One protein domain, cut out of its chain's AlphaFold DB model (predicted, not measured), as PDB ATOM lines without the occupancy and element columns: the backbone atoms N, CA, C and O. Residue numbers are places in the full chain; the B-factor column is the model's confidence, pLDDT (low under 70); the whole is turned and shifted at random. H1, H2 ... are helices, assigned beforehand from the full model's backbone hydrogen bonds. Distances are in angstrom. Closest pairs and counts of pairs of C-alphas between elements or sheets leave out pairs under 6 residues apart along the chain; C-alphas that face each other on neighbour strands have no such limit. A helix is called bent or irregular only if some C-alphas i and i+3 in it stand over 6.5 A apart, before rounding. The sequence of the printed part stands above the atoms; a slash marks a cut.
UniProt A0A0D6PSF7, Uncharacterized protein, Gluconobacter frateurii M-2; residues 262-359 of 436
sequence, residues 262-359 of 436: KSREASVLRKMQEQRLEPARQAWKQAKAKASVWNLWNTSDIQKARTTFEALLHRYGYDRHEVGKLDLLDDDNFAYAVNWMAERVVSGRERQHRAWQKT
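AT A GLANCE: This is residues 262 to 359 of the 436 residues of an uncharacterized protein of Gluconobacter frateurii M-2 (UniProt A0A0D6PSF7). Picture a long, thin rod of helices: at one end the arm H1b and helix H2 fold back on each other as a helical hairpin, and beyond it the long helix H4 crosses the other arm, H1a, at a slant. The last turn of H4, residues 354 to 358, sticks out at one end of the rod with Thr 359, the hairpin's turn, residues 292 to 297, sticks out at the other, and the very short H3 is near H4. The printed part has 98 residues with four named helices, H1, H2, H3 and H4 in chain order, H1 being bent into H1a and H1b; there is no named strand, and the class is all helix. The whole is loose, with a radius of gyration of the C-alphas of 16.6 A, and spans 63 by 20 by 17 A.

HOW THE PARTS SIT: Start with H4, residues 331 to 358. Look next at H1, residues 266 to 293: by its hydrogen bonds it was assigned as one helix, but it is bent, with C-alphas 276 and 279 6.9 A apart. Its arms, H1a at residues 266 to 276 and H1b at 279 to 293, stand at a steep tilt of 48 degrees. H4 touches H1a with residues 338 to 346 alone; the closest C-alphas, of Arg 270 and Ala 342, are 5.2 A apart. These two run opposite ways at a steep tilt of 49 degrees. Moving outward, you find H1b and H2, residues 299 to 316, in a helical hairpin: they touch, closest at the C-alphas of Trp 284 and Ala 305, 4.9 A apart, and run opposite ways at a shallow tilt of 24 degrees. H3, residues 322 to 325, is close to H4 but not clearly touching, the closest C-alphas being those of Val 323 and Ala 337, 5.7 A apart. H2 and H4 are apart; H1a and H2 are only just apart, at 8.2 A. In H1a, H1b, H2 and H4 every O i to N i+4 pair is within hydrogen-bond range; H3 is too short for such a pair.

IN THESE COORDINATES: Find C-alpha 331 at (273.225, 238.113, 236.266); from there H4 runs 40.2 A to C-alpha 358 at (241.703, 253.914, 216.899). Go back to C-alpha 266 at (262.239, 246.906, 223.592), where H1a begins; it measures 15.3 A, H1b 21.5 A, H2 25.9 A and H3 5.8 A.

THE WHOLE: The two C-alphas farthest apart, of Leu 296 and Thr 359, are 62.9 A apart. The printed part has no cut, and its three links, H1 to H2, H2 to H3 and H3 to H4, are tight. Mean pLDDT of the printed part is 87.5; look for values under 70 at residues 292 to 298.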
ATOM      1  N   LYS A 262     262.187 254.014 217.590       85.50
ATOM      2  CA  LYS A 262     263.154 253.600 218.622       85.50
ATOM      3  C   LYS A 262     262.604 253.700 220.043       85.50
ATOM      4  O   LYS A 262     263.001 252.943 220.921       85.50
ATOM      5  N   SER A 263     261.684 254.633 220.292       81.62
ATOM      6  CA  SER A 263     261.058 254.786 221.608       81.62
ATOM      7  C   SER A 263     260.050 253.671 221.915       81.62
ATOM      8  O   SER A 263     259.667 253.482 223.069       81.62
ATOM      9  N   ARG A 264     259.635 252.912 220.900       81.75
ATOM     10  CA  ARG A 264     258.737 251.759 221.002       81.75
ATOM     11  C   ARG A 264     259.480 250.428 220.834       81.75
ATOM     12  O   ARG A 264     258.847 249.386 220.835       81.75
ATOM     13  N   GLU A 265     260.808 250.439 220.734       89.50
ATOM     14  CA  GLU A 265     261.616 249.223 220.611       89.50
ATOM     15  C   GLU A 265     262.133 248.748 221.973       89.50
ATOM     16  O   GLU A 265     262.803 249.485 222.706       89.50
ATOM     17  N   ALA A 266     261.863 247.481 222.300       89.12
ATOM     18  CA  ALA A 266     262.239 246.906 223.592       89.12
ATOM     19  C   ALA A 266     263.761 246.790 223.730       89.12
ATOM     20  O   ALA A 266     264.312 247.104 224.780       89.12
ATOM     21  N   SER A 267     264.457 246.437 222.647       92.00
ATOM     22  CA  SER A 267     265.919 246.317 222.616       92.00
ATOM     23  C   SER A 267     266.630 247.636 222.941       92.00
ATOM     24  O   SER A 267     267.628 247.641 223.664       92.00
ATOM     25  N   VAL A 268     266.106 248.766 222.454       91.69
ATOM     26  CA  VAL A 268     266.651 250.105 222.720       91.69
ATOM     27  C   VAL A 268     266.435 250.487 224.181       91.69
ATOM     28  O   VAL A 268     267.367 250.947 224.843       91.69
ATOM     29  N   LEU A 269     265.227 250.265 224.708       90.62
ATOM     30  CA  LEU A 269     264.921 250.555 226.110       90.62
ATOM     31  C   LEU A 269     265.698 249.662 227.074       90.62
ATOM     32  O   LEU A 269     266.178 250.163 228.088       90.62
ATOM     33  N   ARG A 270     265.875 248.384 226.731       92.75
ATOM     34  CA  ARG A 270     266.690 247.430 227.482       92.75
ATOM     35  C   ARG A 270     268.127 247.927 227.597       92.75
ATOM     36  O   ARG A 270     268.594 248.150 228.707       92.75
ATOM     37  N   LYS A 271     268.784 248.216 226.468       93.69
ATOM     38  CA  LYS A 271     270.158 248.753 226.454       93.69
ATOM     39  C   LYS A 271     270.282 250.040 227.262       93.69
ATOM     40  O   LYS A 271     271.236 250.213 228.012       93.69
ATOM     41  N   MET A 272     269.311 250.945 227.133       92.31
ATOM     42  CA  MET A 272     269.290 252.191 227.897       92.31
ATOM     43  C   MET A 272     269.182 251.934 229.410       92.31
ATOM     44  O   MET A 272     269.824 252.629 230.195       92.31
ATOM     45  N   GLN A 273     268.354 250.976 229.835       91.50
ATOM     46  CA  GLN A 273     268.200 250.620 231.246       91.50
ATOM     47  C   GLN A 273     269.438 249.894 231.792       91.50
ATOM     48  O   GLN A 273     269.916 250.272 232.859       91.50
ATOM     49  N   GLU A 274     270.014 248.955 231.035       93.88
ATOM     50  CA  GLU A 274     271.286 248.291 231.365       93.88
ATOM     51  C   GLU A 274     272.396 249.332 231.568       93.88
ATOM     52  O   GLU A 274     273.002 249.383 232.631       93.88
ATOM     53  N   GLN A 275     272.587 250.256 230.621       94.56
ATOM     54  CA  GLN A 275     273.595 251.323 230.729       94.56
ATOM     55  C   GLN A 275     273.436 252.204 231.977       94.56
ATOM     56  O   GLN A 275     274.420 252.731 232.492       94.56
ATOM     57  N   ARG A 276     272.204 252.392 232.458       93.75
ATOM     58  CA  ARG A 276     271.911 253.224 233.636       93.75
ATOM     59  C   ARG A 276     272.119 252.485 234.954       93.75
ATOM     60  O   ARG A 276     272.435 253.134 235.947       93.75
ATOM     61  N   LEU A 277     271.892 251.175 234.975       94.50
ATOM     62  CA  LEU A 277     271.901 250.362 236.193       94.50
ATOM     63  C   LEU A 277     273.225 249.620 236.397       94.50
ATOM     64  O   LEU A 277     273.699 249.525 237.527       94.50
ATOM     65  N   GLU A 278     273.843 249.144 235.316       94.56
ATOM     66  CA  GLU A 278     275.034 248.296 235.353       94.56
ATOM     67  C   GLU A 278     276.225 248.941 236.084       94.56
ATOM     68  O   GLU A 278     276.839 248.258 236.902       94.56
ATOM     69  N   PRO A 279     276.540 250.246 235.926       96.19
ATOM     70  CA  PRO A 279     277.653 250.852 236.660       96.19
ATOM     71  C   PRO A 279     277.472 250.803 238.183       96.19
ATOM     72  O   PRO A 279     278.403 250.464 238.915       96.19
ATOM     73  N   ALA A 280     276.266 251.108 238.674       95.12
ATOM     74  CA  ALA A 280     275.960 251.069 240.103       95.12
ATOM     75  C   ALA A 280     275.901 249.628 240.629       95.12
ATOM     76  O   ALA A 280     276.398 249.341 241.718       95.12
ATOM     77  N   ARG A 281     275.369 248.708 239.820       94.88
ATOM     78  CA  ARG A 281     275.348 247.273 240.108       94.88
ATOM     79  C   ARG A 281     276.758 246.702 240.253       94.88
ATOM     80  O   ARG A 281     277.050 246.024 241.235       94.88
ATOM     81  N   GLN A 282     277.652 247.021 239.318       95.00
ATOM     82  CA  GLN A 282     279.051 246.594 239.352       95.00
ATOM     83  C   GLN A 282     279.806 247.206 240.531       95.00
ATOM     84  O   GLN A 282     280.552 246.499 241.206       95.00
ATOM     85  N   ALA A 283     279.567 248.481 240.851       93.38
ATOM     86  CA  ALA A 283     280.132 249.101 242.047       93.38
ATOM     87  C   ALA A 283     279.711 248.355 243.327       93.38
ATOM     88  O   ALA A 283     280.545 248.112 244.203       93.38
ATOM     89  N   TRP A 284     278.449 247.923 243.415       93.31
ATOM     90  CA  TRP A 284     277.975 247.127 244.546       93.31
ATOM     91  C   TRP A 284     278.580 245.715 244.573       93.31
ATOM     92  O   TRP A 284     279.063 245.289 245.627       93.31
ATOM     93  N   LYS A 285     278.661 245.019 243.428       92.12
ATOM     94  CA  LYS A 285     279.361 243.721 243.312       92.12
ATOM     95  C   LYS A 285     280.813 243.819 243.788       92.12
ATOM     96  O   LYS A 285     281.254 243.011 244.604       92.12
ATOM     97  N   GLN A 286     281.539 244.839 243.336       90.94
ATOM     98  CA  GLN A 286     282.935 245.073 243.713       90.94
ATOM     99  C   GLN A 286     283.089 245.401 245.200       90.94
ATOM    100  O   GLN A 286     284.001 244.882 245.842       90.94
ATOM    101  N   ALA A 287     282.205 246.226 245.770       88.12
ATOM    102  CA  ALA A 287     282.218 246.527 247.200       88.12
ATOM    103  C   ALA A 287     281.989 245.261 248.045       88.12
ATOM    104  O   ALA A 287     282.707 245.029 249.017       88.12
ATOM    105  N   LYS A 288     281.052 244.395 247.629       86.12
ATOM    106  CA  LYS A 288     280.768 243.109 248.286       86.12
ATOM    107  C   LYS A 288     281.959 242.145 248.196       86.12
ATOM    108  O   LYS A 288     282.324 241.534 249.198       86.12
ATOM    109  N   ALA A 289     282.617 242.065 247.037       85.44
ATOM    110  CA  ALA A 289     283.820 241.251 246.856       85.44
ATOM    111  C   ALA A 289     284.988 241.745 247.729       85.44
ATOM    112  O   ALA A 289     285.599 240.956 248.445       85.44
ATOM    113  N   LYS A 290     285.262 243.058 247.762       80.31
ATOM    114  CA  LYS A 290     286.309 243.642 248.625       80.31
ATOM    115  C   LYS A 290     286.064 243.374 250.110       80.31
ATOM    116  O   LYS A 290     287.010 243.140 250.858       80.31
ATOM    117  N   ALA A 291     284.804 243.392 250.535       73.19
ATOM    118  CA  ALA A 291     284.422 243.100 251.910       73.19
ATOM    119  C   ALA A 291     284.670 241.640 252.305       73.19
ATOM    120  O   ALA A 291     285.138 241.399 253.409       73.19
ATOM    121  N   SER A 292     284.441 240.687 251.391       68.75
ATOM    122  CA  SER A 292     284.749 239.267 251.637       68.75
ATOM    123  C   SER A 292     286.246 238.974 251.816       68.75
ATOM    124  O   SER A 292     286.607 237.942 252.372       68.75
ATOM    125  N   VAL A 293     287.118 239.889 251.372       67.62
ATOM    126  CA  VAL A 293     288.580 239.783 251.512       67.62
ATOM    127  C   VAL A 293     289.084 240.525 252.758       67.62
ATOM    128  O   VAL A 293     290.013 240.066 253.415       67.62
ATOM    129  N   TRP A 294     288.468 241.656 253.116       59.78
ATOM    130  CA  TRP A 294     288.831 242.489 254.270       59.78
ATOM    131  C   TRP A 294     287.618 242.651 255.197       59.78
ATOM    132  O   TRP A 294     286.905 243.652 255.141       59.78
ATOM    133  N   ASN A 295     287.388 241.648 256.049       57.72
ATOM    134  CA  ASN A 295     286.113 241.378 256.731       57.72
ATOM    135  C   ASN A 295     285.538 242.458 257.680       57.72
ATOM    136  O   ASN A 295     284.463 242.226 258.220       57.72
ATOM    137  N   LEU A 296     286.166 243.623 257.903       56.59
ATOM    138  CA  LEU A 296     285.699 244.590 258.923       56.59
ATOM    139  C   LEU A 296     285.797 246.089 258.562       56.59
ATOM    140  O   LEU A 296     285.189 246.900 259.255       56.59
ATOM    141  N   TRP A 297     286.497 246.487 257.492       58.47
ATOM    142  CA  TRP A 297     286.824 247.911 257.251       58.47
ATOM    143  C   TRP A 297     286.031 248.590 256.120       58.47
ATOM    144  O   TRP A 297     286.157 249.794 255.932       58.47
ATOM    145  N   ASN A 298     285.174 247.853 255.398       67.06
ATOM    146  CA  ASN A 298     284.502 248.341 254.178       67.06
ATOM    147  C   ASN A 298     282.967 248.468 254.295       67.06
ATOM    148  O   ASN A 298     282.281 248.668 253.293       67.06
ATOM    149  N   THR A 299     282.394 248.349 255.498       76.06
ATOM    150  CA  THR A 299     280.931 248.311 255.707       76.06
ATOM    151  C   THR A 299     280.225 249.587 255.232       76.06
ATOM    152  O   THR A 299     279.140 249.513 254.653       76.06
ATOM    153  N   SER A 300     280.850 250.758 255.408       84.00
ATOM    154  CA  SER A 300     280.319 252.040 254.925       84.00
ATOM    155  C   SER A 300     280.241 252.104 253.400       84.00
ATOM    156  O   SER A 300     279.250 252.587 252.852       84.00
ATOM    157  N   ASP A 301     281.251 251.577 252.710       84.56
ATOM    158  CA  ASP A 301     281.334 251.602 251.249       84.56
ATOM    159  C   ASP A 301     280.335 250.634 250.614       84.56
ATOM    160  O   ASP A 301     279.699 250.972 249.613       84.56
ATOM    161  N   ILE A 302     280.121 249.467 251.233       86.50
ATOM    162  CA  ILE A 302     279.068 248.524 250.834       86.50
ATOM    163  C   ILE A 302     277.698 249.177 250.977       86.50
ATOM    164  O   ILE A 302     276.896 249.120 250.047       86.50
ATOM    165  N   GLN A 303     277.426 249.805 252.124       88.50
ATOM    166  CA  GLN A 303     276.132 250.431 252.375       88.50
ATOM    167  C   GLN A 303     275.892 251.598 251.409       88.50
ATOM    168  O   GLN A 303     274.795 251.750 250.872       88.50
ATOM    169  N   LYS A 304     276.930 252.385 251.112       92.00
ATOM    170  CA  LYS A 304     276.873 253.459 250.115       92.00
ATOM    171  C   LYS A 304     276.619 252.924 248.700       92.00
ATOM    172  O   LYS A 304     275.757 253.452 248.009       92.00
ATOM    173  N   ALA A 305     277.318 251.876 248.267       92.00
ATOM    174  CA  ALA A 305     277.109 251.272 246.948       92.00
ATOM    175  C   ALA A 305     275.737 250.581 246.819       92.00
ATOM    176  O   ALA A 305     275.100 250.636 245.769       92.00
ATOM    177  N   ARG A 306     275.251 249.972 247.904       92.06
ATOM    178  CA  ARG A 306     273.912 249.387 247.983       92.06
ATOM    179  C   ARG A 306     272.834 250.458 247.834       92.06
ATOM    180  O   ARG A 306     271.979 250.353 246.963       92.06
ATOM    181  N   THR A 307     272.899 251.500 248.659       93.06
ATOM    182  CA  THR A 307     271.912 252.592 248.665       93.06
ATOM    183  C   THR A 307     271.863 253.350 247.343       93.06
ATOM    184  O   THR A 307     270.780 253.730 246.907       93.06
ATOM    185  N   THR A 308     272.997 253.539 246.657       94.81
ATOM    186  CA  THR A 308     273.001 254.157 245.322       94.81
ATOM    187  C   THR A 308     272.321 253.278 244.277       94.81
ATOM    188  O   THR A 308     271.560 253.795 243.458       94.81
ATOM    189  N   PHE A 309     272.548 251.962 244.306       94.56
ATOM    190  CA  PHE A 309     271.876 251.035 243.401       94.56
ATOM    191  C   PHE A 309     270.374 250.923 243.701       94.56
ATOM    192  O   PHE A 309     269.563 251.095 242.793       94.56
ATOM    193  N   GLU A 310     269.988 250.739 244.966       92.00
ATOM    194  CA  GLU A 310     268.582 250.709 245.396       92.00
ATOM    195  C   GLU A 310     267.855 252.011 245.021       92.00
ATOM    196  O   GLU A 310     266.754 251.971 244.474       92.00
ATOM    197  N   ALA A 311     268.489 253.176 245.196       94.12
ATOM    198  CA  ALA A 311     267.915 254.455 244.779       94.12
ATOM    199  C   ALA A 311     267.650 254.527 243.265       94.12
ATOM    200  O   ALA A 311     266.636 255.089 242.840       94.12
ATOM    201  N   LEU A 312     268.525 253.950 242.431       94.19
ATOM    202  CA  LEU A 312     268.287 253.865 240.987       94.19
ATOM    203  C   LEU A 312     267.134 252.914 240.658       94.19
ATOM    204  O   LEU A 312     266.297 253.257 239.820       94.19
ATOM    205  N   LEU A 313     267.051 251.764 241.329       92.31
ATOM    206  CA  LEU A 313     265.940 250.825 241.165       92.31
ATOM    207  C   LEU A 313     264.599 251.487 241.505       92.31
ATOM    208  O   LEU A 313     263.678 251.434 240.688       92.31
ATOM    209  N   HIS A 314     264.519 252.195 242.635       90.81
ATOM    210  CA  HIS A 314     263.341 252.974 243.027       90.81
ATOM    211  C   HIS A 314     263.004 254.074 242.013       90.81
ATOM    212  O   HIS A 314     261.853 254.223 241.596       90.81
ATOM    213  N   ARG A 315     264.008 254.835 241.553       91.75
ATOM    214  CA  ARG A 315     263.818 255.904 240.558       91.75
ATOM    215  C   ARG A 315     263.227 255.381 239.249       91.75
ATOM    216  O   ARG A 315     262.438 256.081 238.616       91.75
ATOM    217  N   TYR A 316     263.622 254.180 238.830       89.19
ATOM    218  CA  TYR A 316     263.130 253.552 237.603       89.19
ATOM    219  C   TYR A 316     261.945 252.599 237.825       89.19
ATOM    220  O   TYR A 316     261.453 252.023 236.855       89.19
ATOM    221  N   GLY A 317     261.444 252.475 239.058       86.69
ATOM    222  CA  GLY A 317     260.234 251.720 239.388       86.69
ATOM    223  C   GLY A 317     260.407 250.201 239.438       86.69
ATOM    224  O   GLY A 317     259.418 249.481 239.312       86.69
ATOM    225  N   TYR A 318     261.635 249.700 239.587       87.81
ATOM    226  CA  TYR A 318     261.919 248.261 239.692       87.81
ATOM    227  C   TYR A 318     261.392 247.655 241.005       87.81
ATOM    228  O   TYR A 318     261.078 246.471 241.064       87.81
ATOM    229  N   ASP A 319     261.226 248.485 242.031       79.25
ATOM    230  CA  ASP A 319     260.665 248.181 243.349       79.25
ATOM    231  C   ASP A 319     259.147 247.929 243.344       79.25
ATOM    232  O   ASP A 319     258.615 247.271 244.233       79.25
ATOM    233  N   ARG A 320     258.422 248.439 242.343       75.56
ATOM    234  CA  ARG A 320     256.945 248.416 242.314       75.56
ATOM    235  C   ARG A 320     256.357 247.121 241.755       75.56
ATOM    236  O   ARG A 320     255.139 247.028 241.572       75.56
ATOM    237  N   HIS A 321     257.191 246.169 241.354       75.25
ATOM    238  CA  HIS A 321     256.812 245.059 240.481       75.25
ATOM    239  C   HIS A 321     257.340 243.721 241.005       75.25
ATOM    240  O   HIS A 321     258.164 243.698 241.911       75.25
ATOM    241  N   GLU A 322     256.888 242.596 240.438       73.19
ATOM    242  CA  GLU A 322     257.349 241.248 240.838       73.19
ATOM    243  C   GLU A 322     258.874 241.098 240.747       73.19
ATOM    244  O   GLU A 322     259.490 240.400 241.546       73.19
ATOM    245  N   VAL A 323     259.478 241.860 239.837       79.88
ATOM    246  CA  VAL A 323     260.919 242.019 239.648       79.88
ATOM    247  C   VAL A 323     261.653 242.551 240.884       79.88
ATOM    248  O   VAL A 323     262.824 242.246 241.076       79.88
ATOM    249  N   GLY A 324     260.974 243.315 241.743       76.25
ATOM    250  CA  GLY A 324     261.538 243.862 242.979       76.25
ATOM    251  C   GLY A 324     261.806 242.805 244.053       76.25
ATOM    252  O   GLY A 324     262.454 243.104 245.050       76.25
ATOM    253  N   LYS A 325     261.324 241.569 243.856       84.62
ATOM    254  CA  LYS A 325     261.617 240.417 244.723       84.62
ATOM    255  C   LYS A 325     262.870 239.648 244.292       84.62
ATOM    256  O   LYS A 325     263.301 238.758 245.018       84.62
ATOM    257  N   LEU A 326     263.409 239.938 243.107       87.69
ATOM    258  CA  LEU A 326     264.573 239.243 242.570       87.69
ATOM    259  C   LEU A 326     265.859 239.796 243.182       87.69
ATOM    260  O   LEU A 326     265.982 241.002 243.406       87.69
ATOM    261  N   ASP A 327     266.848 238.924 243.384       88.06
ATOM    262  CA  ASP A 327     268.205 239.380 243.670       88.06
ATOM    263  C   ASP A 327     268.830 239.909 242.376       88.06
ATOM    264  O   ASP A 327     269.346 239.151 241.557       88.06
ATOM    265  N   LEU A 328     268.768 241.226 242.187       88.88
ATOM    266  CA  LEU A 328     269.294 241.897 241.000       88.88
ATOM    267  C   LEU A 328     270.828 241.978 240.976       88.88
ATOM    268  O   LEU A 328     271.388 242.536 240.032       88.88
ATOM    269  N   LEU A 329     271.532 241.436 241.976       89.44
ATOM    270  CA  LEU A 329     272.969 241.189 241.867       89.44
ATOM    271  C   LEU A 329     273.281 239.946 241.032       89.44
ATOM    272  O   LEU A 329     274.347 239.899 240.421       89.44
ATOM    273  N   ASP A 330     272.369 238.982 240.950       91.38
ATOM    274  CA  ASP A 330     272.505 237.840 240.048       91.38
ATOM    275  C   ASP A 330     272.358 238.282 238.579       91.38
ATOM    276  O   ASP A 330     271.606 239.212 238.270       91.38
ATOM    277  N   ASP A 331     273.160 237.703 237.679       90.81
ATOM    278  CA  ASP A 331     273.225 238.113 236.266       90.81
ATOM    279  C   ASP A 331     271.980 237.726 235.474       90.81
ATOM    280  O   ASP A 331     271.479 238.552 234.702       90.81
ATOM    281  N   ASP A 332     271.416 236.554 235.742       91.25
ATOM    282  CA  ASP A 332     270.221 236.076 235.053       91.25
ATOM    283  C   ASP A 332     268.984 236.840 235.530       91.25
ATOM    284  O   ASP A 332     268.196 237.336 234.716       91.25
ATOM    285  N   ASN A 333     268.857 237.042 236.845       90.62
ATOM    286  CA  ASN A 333     267.787 237.849 237.429       90.62
ATOM    287  C   ASN A 333     267.820 239.298 236.935       90.62
ATOM    288  O   ASN A 333     266.771 239.877 236.647       90.62
ATOM    289  N   PHE A 334     269.008 239.895 236.816       91.75
ATOM    290  CA  PHE A 334     269.149 241.252 236.297       91.75
ATOM    291  C   PHE A 334     268.786 241.341 234.814       91.75
ATOM    292  O   PHE A 334     268.030 242.231 234.419       91.75
ATOM    293  N   ALA A 335     269.266 240.407 233.989       91.06
ATOM    294  CA  ALA A 335     268.928 240.368 232.570       91.06
ATOM    295  C   ALA A 335     267.416 240.186 232.356       91.06
ATOM    296  O   ALA A 335     266.811 240.906 231.554       91.06
ATOM    297  N   TYR A 336     266.792 239.280 233.115       90.25
ATOM    298  CA  TYR A 336     265.342 239.094 233.130       90.25
ATOM    299  C   TYR A 336     264.621 240.382 233.534       90.25
ATOM    300  O   TYR A 336     263.706 240.828 232.840       90.25
ATOM    301  N   ALA A 337     265.065 241.018 234.619       89.88
ATOM    302  CA  ALA A 337     264.453 242.221 235.157       89.88
ATOM    303  C   ALA A 337     264.436 243.378 234.160       89.88
ATOM    304  O   ALA A 337     263.397 244.011 233.947       89.88
ATOM    305  N   VAL A 338     265.579 243.644 233.530       93.12
ATOM    306  CA  VAL A 338     265.701 244.734 232.565       93.12
ATOM    307  C   VAL A 338     264.914 244.427 231.290       93.12
ATOM    308  O   VAL A 338     264.262 245.320 230.742       93.12
ATOM    309  N   ASN A 339     264.896 243.167 230.843       92.94
ATOM    310  CA  ASN A 339     264.084 242.769 229.697       92.94
ATOM    311  C   ASN A 339     262.582 242.942 229.973       92.94
ATOM    312  O   ASN A 339     261.883 243.602 229.205       92.94
ATOM    313  N   TRP A 340     262.105 242.441 231.114       91.06
ATOM    314  CA  TRP A 340     260.706 242.558 231.525       91.06
ATOM    315  C   TRP A 340     260.264 244.021 231.651       91.06
ATOM    316  O   TRP A 340     259.197 244.410 231.170       91.06
ATOM    317  N   MET A 341     261.105 244.871 232.254       89.44
ATOM    318  CA  MET A 341     260.824 246.302 232.381       89.44
ATOM    319  C   MET A 341     260.763 246.998 231.020       89.44
ATOM    320  O   MET A 341     259.869 247.820 230.791       89.44
ATOM    321  N   ALA A 342     261.672 246.667 230.102       92.00
ATOM    322  CA  ALA A 342     261.658 247.203 228.748       92.00
ATOM    323  C   ALA A 342     260.390 246.785 227.984       92.00
ATOM    324  O   ALA A 342     259.678 247.649 227.464       92.00
ATOM    325  N   GLU A 343     260.059 245.492 227.975       90.81
ATOM    326  CA  GLU A 343     258.870 244.946 227.310       90.81
ATOM    327  C   GLU A 343     257.574 245.536 227.861       90.81
ATOM    328  O   GLU A 343     256.675 245.907 227.101       90.81
ATOM    329  N   ARG A 344     257.476 245.698 229.184       88.94
ATOM    330  CA  ARG A 344     256.312 246.317 229.817       88.94
ATOM    331  C   ARG A 344     256.130 247.766 229.382       88.94
ATOM    332  O   ARG A 344     255.004 248.177 229.080       88.94
ATOM    333  N   VAL A 345     257.209 248.550 229.377       89.75
ATOM    334  CA  VAL A 345     257.162 249.950 228.943       89.75
ATOM    335  C   VAL A 345     256.749 250.021 227.478       89.75
ATOM    336  O   VAL A 345     255.809 250.752 227.168       89.75
ATOM    337  N   VAL A 346     257.366 249.227 226.597       91.62
ATOM    338  CA  VAL A 346     256.977 249.145 225.179       91.62
ATOM    339  C   VAL A 346     255.511 248.777 225.029       91.62
ATOM    340  O   VAL A 346     254.776 249.498 224.366       91.62
ATOM    341  N   SER A 347     255.046 247.738 225.715       88.31
ATOM    342  CA  SER A 347     253.647 247.303 225.665       88.31
ATOM    343  C   SER A 347     252.681 248.397 226.133       88.31
ATOM    344  O   SER A 347     251.562 248.516 225.637       88.31
ATOM    345  N   GLY A 348     253.080 249.223 227.105       90.06
ATOM    346  CA  GLY A 348     252.336 250.421 227.500       90.06
ATOM    347  C   GLY A 348     252.280 251.470 226.386       90.06
ATOM    348  O   GLY A 348     251.197 251.950 226.046       90.06
ATOM    349  N   ARG A 349     253.431 251.780 225.782       92.31
ATOM    350  CA  ARG A 349     253.559 252.750 224.681       92.31
ATOM    351  C   ARG A 349     252.792 252.307 223.437       92.31
ATOM    352  O   ARG A 349     252.051 253.099 222.866       92.31
ATOM    353  N   GLU A 350     252.892 251.036 223.062       89.88
ATOM    354  CA  GLU A 350     252.134 250.437 221.964       89.88
ATOM    355  C   GLU A 350     250.630 250.481 222.213       89.88
ATOM    356  O   GLU A 350     249.871 250.771 221.294       89.88
ATOM    357  N   ARG A 351     250.170 250.223 223.444       90.31
ATOM    358  CA  ARG A 351     248.743 250.343 223.775       90.31
ATOM    359  C   ARG A 351     248.240 251.769 223.582       90.31
ATOM    360  O   ARG A 351     247.181 251.944 222.984       90.31
ATOM    361  N   GLN A 352     248.994 252.772 224.035       90.62
ATOM    362  CA  GLN A 352     248.646 254.180 223.826       90.62
ATOM    363  C   GLN A 352     248.666 254.559 222.342       90.62
ATOM    364  O   GLN A 352     247.734 255.198 221.861       90.62
ATOM    365  N   HIS A 353     249.673 254.100 221.595       91.25
ATOM    366  CA  HIS A 353     249.762 254.312 220.151       91.25
ATOM    367  C   HIS A 353     248.599 253.664 219.393       91.25
ATOM    368  O   HIS A 353     247.932 254.327 218.604       91.25
ATOM    369  N   ARG A 354     248.262 252.406 219.699       90.19
ATOM    370  CA  ARG A 354     247.095 251.716 219.130       90.19
ATOM    371  C   ARG A 354     245.783 252.396 219.515       90.19
ATOM    372  O   ARG A 354     244.871 252.435 218.697       90.19
ATOM    373  N   ALA A 355     245.656 252.910 220.737       92.00
ATOM    374  CA  ALA A 355     244.475 253.663 221.157       92.00
ATOM    375  C   ALA A 355     244.339 254.966 220.358       92.00
ATOM    376  O   ALA A 355     243.271 255.231 219.813       92.00
ATOM    377  N   TRP A 356     245.436 255.708 220.188       93.12
ATOM    378  CA  TRP A 356     245.491 256.899 219.340       93.12
ATOM    379  C   TRP A 356     245.116 256.586 217.881       93.12
ATOM    380  O   TRP A 356     244.264 257.258 217.308       93.12
ATOM    381  N   GLN A 357     245.643 255.499 217.306       91.50
ATOM    382  CA  GLN A 357     245.278 255.040 215.957       91.50
ATOM    383  C   GLN A 357     243.805 254.630 215.819       91.50
ATOM    384  O   GLN A 357     243.279 254.574 214.707       91.50
ATOM    385  N   LYS A 358     243.125 254.280 216.918       92.94
ATOM    386  CA  LYS A 358     241.703 253.914 216.899       92.94
ATOM    387  C   LYS A 358     240.778 255.130 216.881       92.94
ATOM    388  O   LYS A 358     239.617 254.960 216.512       92.94
ATOM    389  N   THR A 359     241.271 256.324 217.213       93.56
ATOM    390  CA  THR A 359     240.489 257.563 217.172       93.56
ATOM    391  C   THR A 359     239.958 257.813 215.751       93.56
ATOM    392  O   THR A 359     240.741 257.758 214.797       93.56
TER     393      THR A 359